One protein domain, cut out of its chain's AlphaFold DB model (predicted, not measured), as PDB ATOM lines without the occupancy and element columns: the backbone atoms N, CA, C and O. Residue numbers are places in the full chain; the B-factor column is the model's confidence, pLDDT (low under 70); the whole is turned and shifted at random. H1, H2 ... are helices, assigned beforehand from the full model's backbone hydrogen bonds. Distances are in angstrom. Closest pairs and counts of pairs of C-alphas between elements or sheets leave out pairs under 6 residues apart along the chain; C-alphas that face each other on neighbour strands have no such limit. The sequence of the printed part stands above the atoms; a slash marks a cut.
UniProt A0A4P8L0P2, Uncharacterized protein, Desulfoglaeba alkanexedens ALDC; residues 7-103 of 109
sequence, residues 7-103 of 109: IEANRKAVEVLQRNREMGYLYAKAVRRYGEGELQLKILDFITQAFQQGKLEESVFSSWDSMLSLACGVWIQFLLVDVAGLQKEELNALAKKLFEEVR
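This is residues 7 to 103 of the 109 residues of an uncharacterized protein of Desulfoglaeba alkanexedens ALDC (UniProt A0A4P8L0P2). One long helix, H5, runs through the middle, with H1, H2 and H3 packed on it at large angles and little H4 at the corner where H5 begins. H6 follows H5 as an arm whose residues 92 to 103 stick out from this body. The printed part has 97 residues with six named helices, H1 to H6 in chain order, and no named strand; the class is all helix. It is compact, with a radius of gyration of the C-alphas of 13.8 A and spans of 38 by 29 by 25 A.

H1, residues 7 to 18, begins at C-alpha 7 (96.582, 3.191, 106.597) and is 17.2 A long. H2 is residues 21 to 34, 20.0 A, and H3 residues 36 to 52, 24.5 A. H4 is residues 58 to 61. H5, residues 64 to 83, is 26.9 A long. H6, residues 88 to 102, is 20.9 A long and ends at C-alpha 102 (101.246, 0.965, 75.239).

H1 touches the hub, H5, at a steep tilt of 56 degrees, the same way; the closest C-alphas, of Ala 9 and Leu 68, are 4.7 A apart. H1 and H2 touch only at the corner, Gln 18 to Gly 24, 4.1 A between C-alphas. H2 touches residues 76 to 83 of H5, only just about perpendicular at 72 degrees; the closest C-alphas, of Leu 26 and Leu 79, are 6.1 A apart. Residues 43 to 47 of H3 touch H5 at a steep tilt of 67 degrees, opposite ways, closest at the C-alphas of Ile 43 and Trp 75, 7.0 A. H4 and H5 touch only at the corner, Val 60 to Ser 66, 5.3 A between C-alphas. H5 and H6 are close but not clearly touching. In H1, H2, H3, H5 and H6 every O i to N i+4 pair is within hydrogen-bond range; H4 is too short for one.

The C-alphas of Gly 35 and Arg 103, the two farthest apart, are 39.8 A apart. The printed part has no cut, and its five links are tight. Residues 101 to 103 have pLDDT under 70.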
ATOM      1  N   ILE A   7      96.404   1.822 106.091       93.06
ATOM      2  CA  ILE A   7      96.582   3.191 106.597       93.06
ATOM      3  C   ILE A   7      97.997   3.695 106.304       93.06
ATOM      4  O   ILE A   7      98.175   4.820 105.834       93.06
ATOM      5  N   GLU A   8      99.011   2.874 106.574       93.62
ATOM      6  CA  GLU A   8     100.395   3.230 106.268       93.62
ATOM      7  C   GLU A   8     100.605   3.343 104.753       93.62
ATOM      8  O   GLU A   8     101.258   4.284 104.304       93.62
ATOM      9  N   ALA A   9     100.010   2.449 103.956       93.94
ATOM     10  CA  ALA A   9     100.075   2.508 102.496       93.94
ATOM     11  C   ALA A   9      99.436   3.800 101.965       93.94
ATOM     12  O   ALA A   9     100.000   4.456 101.091       93.94
ATOM     13  N   ASN A  10      98.312   4.221 102.552       94.88
ATOM     14  CA  ASN A  10      97.629   5.461 102.201       94.88
ATOM     15  C   ASN A  10      98.469   6.706 102.504       94.88
ATOM     16  O   ASN A  10      98.571   7.608 101.674       94.88
ATOM     17  N   ARG A  11      99.124   6.741 103.670       94.69
ATOM     18  CA  ARG A  11     100.065   7.817 104.014       94.69
ATOM     19  C   ARG A  11     101.256   7.825 103.062       94.69
ATOM     20  O   ARG A  11     101.629   8.876 102.545       94.69
ATOM     21  N   LYS A  12     101.810   6.647 102.771       95.88
ATOM     22  CA  LYS A  12     102.956   6.509 101.875       95.88
ATOM     23  C   LYS A  12     102.626   6.922 100.441       95.88
ATOM     24  O   LYS A  12     103.472   7.519  99.779       95.88
ATOM     25  N   ALA A  13     101.405   6.667  99.974       96.38
ATOM     26  CA  ALA A  13     100.938   7.120  98.670       96.38
ATOM     27  C   ALA A  13     101.004   8.650  98.541       96.38
ATOM     28  O   ALA A  13     101.485   9.156  97.530       96.38
ATOM     29  N   VAL A  14     100.621   9.394  99.583       95.94
ATOM     30  CA  VAL A  14     100.745  10.861  99.588       95.94
ATOM     31  C   VAL A  14     102.200  11.305  99.460       95.94
ATOM     32  O   VAL A  14     102.493  12.177  98.644       95.94
ATOM     33  N   GLU A  15     103.126  10.679 100.191       96.00
ATOM     34  CA  GLU A  15     104.557  10.989 100.055       96.00
ATOM     35  C   GLU A  15     105.065  10.753  98.629       96.00
ATOM     36  O   GLU A  15     105.878  11.526  98.121       96.00
ATOM     37  N   VAL A  16     104.605   9.684  97.970       95.56
ATOM     38  CA  VAL A  16     104.957   9.390  96.573       95.56
ATOM     39  C   VAL A  16     104.410  10.475  95.648       95.56
ATOM     40  O   VAL A  16     105.146  10.983  94.803       95.56
ATOM     41  N   LEU A  17     103.151  10.875  95.826       93.69
ATOM     42  CA  LEU A  17     102.491  11.872  94.981       93.69
ATOM     43  C   LEU A  17     103.106  13.257  95.114       93.69
ATOM     44  O   LEU A  17     103.291  13.942  94.113       93.69
ATOM     45  N   GLN A  18     103.482  13.654  96.327       93.81
ATOM     46  CA  GLN A  18     104.101  14.952  96.583       93.81
ATOM     47  C   GLN A  18     105.478  15.115  95.921       93.81
ATOM     48  O   GLN A  18     105.934  16.243  95.744       93.81
ATOM     49  N   ARG A  19     106.135  14.023  95.500       94.88
ATOM     50  CA  ARG A  19     107.368  14.099  94.692       94.88
ATOM     51  C   ARG A  19     107.113  14.641  93.287       94.88
ATOM     52  O   ARG A  19     108.030  15.159  92.658       94.88
ATOM     53  N   ASN A  20     105.884  14.525  92.786       93.69
ATOM     54  CA  ASN A  20     105.469  15.164  91.549       93.69
ATOM     55  C   ASN A  20     104.910  16.558  91.861       93.69
ATOM     56  O   ASN A  20     103.976  16.703  92.645       93.69
ATOM     57  N   ARG A  21     105.468  17.592  91.220       94.25
ATOM     58  CA  ARG A  21     105.110  18.993  91.491       94.25
ATOM     59  C   ARG A  21     103.618  19.282  91.296       94.25
ATOM     60  O   ARG A  21     103.033  19.985  92.115       94.25
ATOM     61  N   GLU A  22     103.018  18.746  90.236       94.12
ATOM     62  CA  GLU A  22     101.614  18.997  89.900       94.12
ATOM     63  C   GLU A  22     100.678  18.279  90.876       94.12
ATOM     64  O   GLU A  22      99.774  18.884  91.450       94.12
ATOM     65  N   MET A  23     100.952  17.006  91.164       95.06
ATOM     66  CA  MET A  23     100.177  16.246  92.148       95.06
ATOM     67  C   MET A  23     100.326  16.822  93.557       95.06
ATOM     68  O   MET A  23      99.344  16.894  94.293       95.06
ATOM     69  N   GLY A  24     101.517  17.299  93.924       96.38
ATOM     70  CA  GLY A  24     101.747  18.016  95.177       96.38
ATOM     71  C   GLY A  24     100.932  19.310  95.274       96.38
ATOM     72  O   GLY A  24     100.353  19.593  96.325       96.38
ATOM     73  N   TYR A  25     100.817  20.065  94.178       97.19
ATOM     74  CA  TYR A  25      99.957  21.248  94.113       97.19
ATOM     75  C   TYR A  25      98.473  20.891  94.291       97.19
ATOM     76  O   TYR A  25      97.789  21.505  95.116       97.19
ATOM     77  N   LEU A  26      97.982  19.870  93.580       97.12
ATOM     78  CA  LEU A  26      96.600  19.399  93.720       97.12
ATOM     79  C   LEU A  26      96.317  18.882  95.132       97.12
ATOM     80  O   LEU A  26      95.285  19.223  95.707       97.12
ATOM     81  N   TYR A  27      97.247  18.134  95.730       96.94
ATOM     82  CA  TYR A  27      97.144  17.693  97.117       96.94
ATOM     83  C   TYR A  27      97.026  18.883  98.072       96.94
ATOM     84  O   TYR A  27      96.098  18.936  98.875       96.94
ATOM     85  N   ALA A  28      97.899  19.887  97.950       96.94
ATOM     86  CA  ALA A  28      97.845  21.079  98.793       96.94
ATOM     87  C   ALA A  28      96.518  21.845  98.632       96.94
ATOM     88  O   ALA A  28      95.947  22.320  99.616       96.94
ATOM     89  N   LYS A  29      95.991  21.939  97.404       97.19
ATOM     90  CA  LYS A  29      94.665  22.514  97.133       97.19
ATOM     91  C   LYS A  29      93.555  21.703  97.811       97.19
ATOM     92  O   LYS A  29      92.653  22.293  98.404       97.19
ATOM     93  N   ALA A  30      93.638  20.376  97.768       96.38
ATOM     94  CA  ALA A  30      92.692  19.486  98.429       96.38
ATOM     95  C   ALA A  30      92.737  19.643  99.958       96.38
ATOM     96  O   ALA A  30      91.697  19.819 100.587       96.38
ATOM     97  N   VAL A  31      93.934  19.686 100.550       97.31
ATOM     98  CA  VAL A  31      94.128  19.910 101.992       97.31
ATOM     99  C   VAL A  31      93.529  21.243 102.436       97.31
ATOM    100  O   VAL A  31      92.876  21.293 103.469       97.31
ATOM    101  N   ARG A  32      93.665  22.319 101.650       97.06
ATOM    102  CA  ARG A  32      93.024  23.610 101.973       97.06
ATOM    103  C   ARG A  32      91.496  23.551 101.961       97.06
ATOM    104  O   ARG A  32      90.866  24.344 102.650       97.06
ATOM    105  N   ARG A  33      90.907  22.661 101.158       94.50
ATOM    106  CA  ARG A  33      89.451  22.532 101.004       94.50
ATOM    107  C   ARG A  33      88.819  21.618 102.053       94.50
ATOM    108  O   ARG A  33      87.715  21.910 102.492       94.50
ATOM    109  N   TYR A  34      89.488  20.521 102.400       93.62
ATOM    110  CA  TYR A  34      88.924  19.460 103.243       93.62
ATOM    111  C   TYR A  34      89.635  19.315 104.596       93.62
ATOM    112  O   TYR A  34      89.083  18.760 105.529       93.62
ATOM    113  N   GLY A  35      90.869  19.797 104.734       95.56
ATOM    114  CA  GLY A  35      91.739  19.429 105.849       95.56
ATOM    115  C   GLY A  35      92.381  18.054 105.638       95.56
ATOM    116  O   GLY A  35      91.803  17.147 105.046       95.56
ATOM    117  N   GLU A  36      93.619  17.891 106.106       94.19
ATOM    118  CA  GLU A  36      94.422  16.695 105.820       94.19
ATOM    119  C   GLU A  36      93.828  15.410 106.418       94.19
ATOM    120  O   GLU A  36      93.770  14.384 105.742       94.19
ATOM    121  N   GLY A  37      93.336  15.469 107.659       93.56
ATOM    122  CA  GLY A  37      92.733  14.314 108.326       93.56
ATOM    123  C   GLY A  37      91.473  13.808 107.620       93.56
ATOM    124  O   GLY A  37      91.350  12.609 107.367       93.56
ATOM    125  N   GLU A  38      90.569  14.715 107.242       94.50
ATOM    126  CA  GLU A  38      89.347  14.352 106.512       94.50
ATOM    127  C   GLU A  38      89.665  13.796 105.125       94.50
ATOM    128  O   GLU A  38      89.050  12.825 104.691       94.50
ATOM    129  N   LEU A  39      90.668  14.360 104.449       95.06
ATOM    130  CA  LEU A  39      91.127  13.884 103.150       95.06
ATOM    131  C   LEU A  39      91.604  12.427 103.230       95.06
ATOM    132  O   LEU A  39      91.193  11.590 102.430       95.06
ATOM    133  N   GLN A  40      92.433  12.110 104.227       94.69
ATOM    134  CA  GLN A  40      92.935  10.754 104.465       94.69
ATOM    135  C   GLN A  40      91.791   9.770 104.740       94.69
ATOM    136  O   GLN A  40      91.758   8.689 104.151       94.69
ATOM    137  N   LEU A  41      90.842  10.153 105.601       94.88
ATOM    138  CA  LEU A  41      89.677   9.328 105.923       94.88
ATOM    139  C   LEU A  41      88.793   9.088 104.701       94.88
ATOM    140  O   LEU A  41      88.388   7.956 104.466       94.88
ATOM    141  N   LYS A  42      88.552  10.121 103.892       94.19
ATOM    142  CA  LYS A  42      87.738  10.019 102.679       94.19
ATOM    143  C   LYS A  42      88.316   9.016 101.679       94.19
ATOM    144  O   LYS A  42      87.575   8.221 101.110       94.19
ATOM    145  N   ILE A  43      89.635   9.013 101.485       95.38
ATOM    146  CA  ILE A  43      90.287   8.045 100.593       95.38
ATOM    147  C   ILE A  43      90.203   6.619 101.150       95.38
ATOM    148  O   ILE A  43      89.904   5.687 100.402       95.38
ATOM    149  N   LEU A  44      90.410   6.435 102.457       94.62
ATOM    150  CA  LEU A  44      90.248   5.126 103.098       94.62
ATOM    151  C   LEU A  44      88.804   4.612 103.007       94.62
ATOM    152  O   LEU A  44      88.592   3.422 102.769       94.62
ATOM    153  N   ASP A  45      87.822   5.499 103.152       94.44
ATOM    154  CA  ASP A  45      86.402   5.183 103.008       94.44
ATOM    155  C   ASP A  45      86.076   4.757 101.569       94.44
ATOM    156  O   ASP A  45      85.473   3.708 101.359       94.44
ATOM    157  N   PHE A  46      86.591   5.464 100.556       92.38
ATOM    158  CA  PHE A  46      86.456   5.042  99.156       92.38
ATOM    159  C   PHE A  46      87.031   3.652  98.887       92.38
ATOM    160  O   PHE A  46      86.385   2.839  98.220       92.38
ATOM    161  N   ILE A  47      88.217   3.353  99.419       92.06
ATOM    162  CA  ILE A  47      88.831   2.026  99.285       92.06
ATOM    163  C   ILE A  47      87.962   0.961  99.965       92.06
ATOM    164  O   ILE A  47      87.691  -0.089  99.381       92.06
ATOM    165  N   THR A  48      87.483   1.247 101.177       90.25
ATOM    166  CA  THR A  48      86.654   0.323 101.962       90.25
ATOM    167  C   THR A  48      85.324   0.041 101.264       90.25
ATOM    168  O   THR A  48      84.932  -1.118 101.131       90.25
ATOM    169  N   GLN A  49      84.653   1.072 100.749       89.12
ATOM    170  CA  GLN A  49      83.405   0.928 100.000       89.12
ATOM    171  C   GLN A  49      83.603   0.147  98.699       89.12
ATOM    172  O   GLN A  49      82.784  -0.708  98.366       89.12
ATOM    173  N   ALA A  50      84.689   0.403  97.965       86.50
ATOM    174  CA  ALA A  50      84.997  -0.343  96.747       86.50
ATOM    175  C   ALA A  50      85.214  -1.838  97.039       86.50
ATOM    176  O   ALA A  50      84.721  -2.684  96.293       86.50
ATOM    177  N   PHE A  51      85.876  -2.165  98.151       86.44
ATOM    178  CA  PHE A  51      86.033  -3.547  98.604       86.44
ATOM    179  C   PHE A  51      84.695  -4.190  98.991       86.44
ATOM    180  O   PHE A  51      84.355  -5.251  98.475       86.44
ATOM    181  N   GLN A  52      83.883  -3.520  99.815       86.94
ATOM    182  CA  GLN A  52      82.570  -4.030 100.238       86.94
ATOM    183  C   GLN A  52      81.599  -4.253  99.069       86.94
ATOM    184  O   GLN A  52      80.757  -5.144  99.123       86.94
ATOM    185  N   GLN A  53      81.719  -3.464  97.999       86.56
ATOM    186  CA  GLN A  53      80.919  -3.608  96.779       86.56
ATOM    187  C   GLN A  53      81.447  -4.697  95.828       86.56
ATOM    188  O   GLN A  53      80.937  -4.820  94.715       86.56
ATOM    189  N   GLY A  54      82.487  -5.443  96.214       83.19
ATOM    190  CA  GLY A  54      83.108  -6.471  95.376       83.19
ATOM    191  C   GLY A  54      83.834  -5.912  94.149       83.19
ATOM    192  O   GLY A  54      84.069  -6.640  93.190       83.19
ATOM    193  N   LYS A  55      84.169  -4.614  94.145       80.81
ATOM    194  CA  LYS A  55      84.905  -3.959  93.046       80.81
ATOM    195  C   LYS A  55      86.420  -4.078  93.198       80.81
ATOM    196  O   LYS A  55      87.143  -3.762  92.258       80.81
ATOM    197  N   LEU A  56      86.890  -4.493  94.373       83.25
ATOM    198  CA  LEU A  56      88.283  -4.832  94.636       83.25
ATOM    199  C   LEU A  56      88.367  -6.302  95.024       83.25
ATOM    200  O   LEU A  56      87.622  -6.765  95.885       83.25
ATOM    201  N   GLU A  57      89.297  -7.015  94.403       83.25
ATOM    202  CA  GLU A  57      89.614  -8.391  94.761       83.25
ATOM    203  C   GLU A  57      90.472  -8.440  96.035       83.25
ATOM    204  O   GLU A  57      91.273  -7.539  96.296       83.25
ATOM    205  N   GLU A  58      90.379  -9.531  96.800       79.62
ATOM    206  CA  GLU A  58      91.260  -9.773  97.958       79.62
ATOM    207  C   GLU A  58      92.749  -9.749  97.573       79.62
ATOM    208  O   GLU A  58      93.598  -9.328  98.361       79.62
ATOM    209  N   SER A  59      93.065 -10.123  96.328       79.56
ATOM    210  CA  SER A  59      94.411 -10.079  95.745       79.56
ATOM    211  C   SER A  59      95.048  -8.680  95.821       79.56
ATOM    212  O   SER A  59      96.270  -8.560  95.938       79.56
ATOM    213  N   VAL A  60      94.248  -7.611  95.858       79.25
ATOM    214  CA  VAL A  60      94.723  -6.223  95.972       79.25
ATOM    215  C   VAL A  60      95.247  -5.911  97.381       79.25
ATOM    216  O   VAL A  60      96.119  -5.060  97.548       79.25
ATOM    217  N   PHE A  61      94.787  -6.644  98.395       83.06
ATOM    218  CA  PHE A  61      95.235  -6.514  99.786       83.06
ATOM    219  C   PHE A  61      96.272  -7.574 100.178       83.06
ATOM    220  O   PHE A  61      96.722  -7.612 101.322       83.06
ATOM    221  N   SER A  62      96.686  -8.421  99.229       85.06
ATOM    222  CA  SER A  62      97.596  -9.547  99.480       85.06
ATOM    223  C   SER A  62      99.045  -9.127  99.751       85.06
ATOM    224  O   SER A  62      99.817  -9.897 100.323       85.06
ATOM    225  N   SER A  63      99.432  -7.907  99.364       89.25
ATOM    226  CA  SER A  63     100.780  -7.390  99.583       89.25
ATOM    227  C   SER A  63     100.777  -5.897  99.897       89.25
ATOM    228  O   SER A  63      99.861  -5.154  99.539       89.25
ATOM    229  N   TRP A  64     101.850  -5.449 100.545       90.88
ATOM    230  CA  TRP A  64     102.094  -4.031 100.783       90.88
ATOM    231  C   TRP A  64     102.146  -3.220  99.488       90.88
ATOM    232  O   TRP A  64     101.534  -2.159  99.409       90.88
ATOM    233  N   ASP A  65     102.839  -3.731  98.471       91.19
ATOM    234  CA  ASP A  65     103.001  -3.028  97.200       91.19
ATOM    235  C   ASP A  65     101.670  -2.928  96.448       91.19
ATOM    236  O   ASP A  65     101.378  -1.892  95.849       91.19
ATOM    237  N   SER A  66     100.821  -3.957  96.548       90.81
ATOM    238  CA  SER A  66      99.454  -3.935  96.016       90.81
ATOM    239  C   SER A  66      98.607  -2.864  96.711       90.81
ATOM    240  O   SER A  66      97.982  -2.043  96.037       90.81
ATOM    241  N   MET A  67      98.645  -2.799  98.048       93.19
ATOM    242  CA  MET A  67      97.925  -1.778  98.821       93.19
ATOM    243  C   MET A  67      98.429  -0.361  98.525       93.19
ATOM    244  O   MET A  67      97.627   0.559  98.370       93.19
ATOM    245  N   LEU A  68      99.747  -0.177  98.419       94.19
ATOM    246  CA  LEU A  68     100.353   1.107  98.068       94.19
ATOM    247  C   LEU A  68      99.955   1.540  96.655       94.19
ATOM    248  O   LEU A  68      99.576   2.691  96.451       94.19
ATOM    249  N   SER A  69      99.990   0.618  95.692       92.69
ATOM    250  CA  SER A  69      99.590   0.885  94.306       92.69
ATOM    251  C   SER A  69      98.116   1.270  94.213       92.69
ATOM    252  O   SER A  69      97.781   2.254  93.550       92.69
ATOM    253  N   LEU A  70      97.243   0.552  94.928       92.88
ATOM    254  CA  LEU A  70      95.827   0.894  95.038       92.88
ATOM    255  C   LEU A  70      95.649   2.302  95.613       92.88
ATOM    256  O   LEU A  70      94.964   3.124  95.007       92.88
ATOM    257  N   ALA A  71      96.278   2.592  96.754       94.88
ATOM    258  CA  ALA A  71      96.168   3.896  97.397       94.88
ATOM    259  C   ALA A  71      96.637   5.025  96.466       94.88
ATOM    260  O   ALA A  71      95.920   6.010  96.297       94.88
ATOM    261  N   CYS A  72      97.781   4.863  95.794       95.12
ATOM    262  CA  CYS A  72      98.258   5.804  94.778       95.12
ATOM    263  C   CYS A  72      97.221   6.022  93.668       95.12
ATOM    264  O   CYS A  72      96.936   7.167  93.319       95.12
ATOM    265  N   GLY A  73      96.634   4.948  93.134       93.44
ATOM    266  CA  GLY A  73      95.617   5.029  92.086       93.44
ATOM    267  C   GLY A  73      94.379   5.814  92.522       93.44
ATOM    268  O   GLY A  73      93.949   6.727  91.817       93.44
ATOM    269  N   VAL A  74      93.849   5.517  93.711       94.69
ATOM    270  CA  VAL A  74      92.669   6.209  94.254       94.69
ATOM    271  C   VAL A  74      92.963   7.687  94.502       94.69
ATOM    272  O   VAL A  74      92.154   8.539  94.134       94.69
ATOM    273  N   TRP A  75      94.132   8.014  95.056       96.69
ATOM    274  CA  TRP A  75      94.547   9.402  95.239       96.69
ATOM    275  C   TRP A  75      94.653  10.166  93.919       96.69
ATOM    276  O   TRP A  75      94.116  11.267  93.820       96.69
ATOM    277  N   ILE A  76      95.320   9.605  92.907       94.38
ATOM    278  CA  ILE A  76      95.461  10.253  91.594       94.38
ATOM    279  C   ILE A  76      94.082  10.511  90.998       94.38
ATOM    280  O   ILE A  76      93.796  11.623  90.557       94.38
ATOM    281  N   GLN A  77      93.209   9.506  91.029       92.00
ATOM    282  CA  GLN A  77      91.860   9.634  90.502       92.00
ATOM    283  C   GLN A  77      91.065  10.718  91.240       92.00
ATOM    284  O   GLN A  77      90.437  11.555  90.594       92.00
ATOM    285  N   PHE A  78      91.127  10.747  92.572       94.19
ATOM    286  CA  PHE A  78      90.476  11.778  93.375       94.19
ATOM    287  C   PHE A  78      91.010  13.181  93.052       94.19
ATOM    288  O   PHE A  78      90.231  14.101  92.815       94.19
ATOM    289  N   LEU A  79      92.332  13.363  93.000       95.25
ATOM    290  CA  LEU A  79      92.932  14.670  92.732       95.25
ATOM    291  C   LEU A  79      92.588  15.181  91.326       95.25
ATOM    292  O   LEU A  79      92.298  16.363  91.155       95.25
ATOM    293  N   LEU A  80      92.574  14.306  90.323       93.19
ATOM    294  CA  LEU A  80      92.232  14.698  88.958       93.19
ATOM    295  C   LEU A  80      90.738  15.013  88.810       93.19
ATOM    296  O   LEU A  80      90.386  16.052  88.256       93.19
ATOM    297  N   VAL A  81      89.859  14.161  89.336       92.25
ATOM    298  CA  VAL A  81      88.410  14.321  89.148       92.25
ATOM    299  C   VAL A  81      87.835  15.375  90.094       92.25
ATOM    300  O   VAL A  81      87.260  16.363  89.646       92.25
ATOM    301  N   ASP A  82      88.038  15.228  91.404       90.38
ATOM    302  CA  ASP A  82      87.357  16.061  92.406       90.38
ATOM    303  C   ASP A  82      88.054  17.410  92.658       90.38
ATOM    304  O   ASP A  82      87.418  18.365  93.123       90.38
ATOM    305  N   VAL A  83      89.362  17.514  92.386       92.06
ATOM    306  CA  VAL A  83      90.158  18.716  92.719       92.06
ATOM    307  C   VAL A  83      90.571  19.516  91.485       92.06
ATOM    308  O   VAL A  83      90.498  20.756  91.511       92.06
ATOM    309  N   ALA A  84      91.002  18.841  90.418       91.75
ATOM    310  CA  ALA A  84      91.299  19.475  89.135       91.75
ATOM    311  C   ALA A  84      90.045  19.649  88.258       91.75
ATOM    312  O   ALA A  84      90.059  20.494  87.368       91.75
ATOM    313  N   GLY A  85      88.951  18.937  88.556       90.00
ATOM    314  CA  GLY A  85      87.687  19.061  87.826       90.00
ATOM    315  C   GLY A  85      87.691  18.356  86.470       90.00
ATOM    316  O   GLY A  85      86.889  18.709  85.608       90.00
ATOM    317  N   LEU A  86      88.598  17.393  86.270       89.06
ATOM    318  CA  LEU A  86      88.630  16.570  85.066       89.06
ATOM    319  C   LEU A  86      87.372  15.697  85.023       89.06
ATOM    320  O   LEU A  86      87.044  15.033  86.012       89.06
ATOM    321  N   GLN A  87      86.684  15.658  83.884       87.12
ATOM    322  CA  GLN A  87      85.523  14.783  83.763       87.12
ATOM    323  C   GLN A  87      85.981  13.323  83.805       87.12
ATOM    324  O   GLN A  87      87.017  12.943  83.248       87.12
ATOM    325  N   LYS A  88      85.206  12.465  84.468       78.94
ATOM    326  CA  LYS A  88      85.544  11.041  84.606       78.94
ATOM    327  C   LYS A  88      85.663  10.365  83.236       78.94
ATOM    328  O   LYS A  88      86.485   9.470  83.041       78.94
ATOM    329  N   GLU A  89      84.850  10.801  82.285       83.38
ATOM    330  CA  GLU A  89      84.834  10.355  80.897       83.38
ATOM    331  C   GLU A  89      86.148  10.704  80.188       83.38
ATOM    332  O   GLU A  89      86.706   9.858  79.492       83.38
ATOM    333  N   GLU A  90      86.683  11.904  80.427       79.75
ATOM    334  CA  GLU A  90      87.968  12.359  79.882       79.75
ATOM    335  C   GLU A  90      89.133  11.565  80.478       79.75
ATOM    336  O   GLU A  90      90.019  11.131  79.742       79.75
ATOM    337  N   LEU A  91      89.100  11.297  81.788       82.12
ATOM    338  CA  LEU A  91      90.105  10.458  82.443       82.12
ATOM    339  C   LEU A  91      90.111   9.036  81.867       82.12
ATOM    340  O   LEU A  91      91.169   8.483  81.566       82.12
ATOM    341  N   ASN A  92      88.928   8.451  81.672       80.69
ATOM    342  CA  ASN A  92      88.785   7.129  81.068       80.69
ATOM    343  C   ASN A  92      89.255   7.109  79.609       80.69
ATOM    344  O   ASN A  92      89.886   6.140  79.186       80.69
ATOM    345  N   ALA A  93      88.952   8.153  78.834       81.88
ATOM    346  CA  ALA A  93      89.410   8.278  77.454       81.88
ATOM    347  C   ALA A  93      90.940   8.389  77.380       81.88
ATOM    348  O   ALA A  93      91.564   7.697  76.576       81.88
ATOM    349  N   LEU A  94      91.548   9.190  78.263       80.38
ATOM    350  CA  LEU A  94      92.999   9.318  78.373       80.38
ATOM    351  C   LEU A  94      93.650   7.978  78.735       80.38
ATOM    352  O   LEU A  94      94.603   7.565  78.079       80.38
ATOM    353  N   ALA A  95      93.112   7.275  79.734       80.25
ATOM    354  CA  ALA A  95      93.611   5.963  80.134       80.25
ATOM    355  C   ALA A  95      93.523   4.951  78.981       80.25
ATOM    356  O   ALA A  95      94.511   4.288  78.677       80.25
ATOM    357  N   LYS A  96      92.373   4.865  78.296       80.75
ATOM    358  CA  LYS A  96      92.200   3.984  77.129       80.75
ATOM    359  C   LYS A  96      93.227   4.277  76.043       80.75
ATOM    360  O   LYS A  96      93.891   3.350  75.596       80.75
ATOM    361  N   LYS A  97      93.407   5.551  75.690       80.56
ATOM    362  CA  LYS A  97      94.387   5.972  74.687       80.56
ATOM    363  C   LYS A  97      95.811   5.574  75.081       80.56
ATOM    364  O   LYS A  97      96.511   4.969  74.281       80.56
ATOM    365  N   LEU A  98      96.207   5.823  76.332       77.50
ATOM    366  CA  LEU A  98      97.521   5.423  76.844       77.50
ATOM    367  C   LEU A  98      97.718   3.901  76.786       77.50
ATOM    368  O   LEU A  98      98.774   3.438  76.374       77.50
ATOM    369  N   PHE A  99      96.718   3.102  77.162       77.00
ATOM    370  CA  PHE A  99      96.835   1.641  77.119       77.00
ATOM    371  C   PHE A  99      96.770   1.060  75.700       77.00
ATOM    372  O   PHE A  99      97.364   0.011  75.451       77.00
ATOM    373  N   GLU A 100      96.077   1.715  74.772       75.94
ATOM    374  CA  GLU A 100      96.095   1.370  73.348       75.94
ATOM    375  C   GLU A 100      97.446   1.706  72.705       75.94
ATOM    376  O   GLU A 100      97.951   0.905  71.925       75.94
ATOM    377  N   GLU A 101      98.072   2.820  73.092       62.59
ATOM    378  CA  GLU A 101      99.421   3.208  72.655       62.59
ATOM    379  C   GLU A 101     100.522   2.336  73.289       62.59
ATOM    380  O   GLU A 101     101.548   2.075  72.664       62.59
ATOM    381  N   VAL A 102     100.307   1.844  74.515       59.16
ATOM    382  CA  VAL A 102     101.246   0.965  75.239       59.16
ATOM    383  C   VAL A 102     101.086  -0.509  74.854       59.16
ATOM    384  O   VAL A 102     101.985  -1.301  75.140       59.16
ATOM    385  N   ARG A 103     100.005  -0.916  74.165       52.94
ATOM    386  CA  ARG A 103      99.973  -2.229  73.501       52.94
ATOM    387  C   ARG A 103     101.042  -2.209  72.410       52.94
ATOM    388  O   ARG A 103     100.844  -1.540  71.398       52.94
TER     389      ARG A 103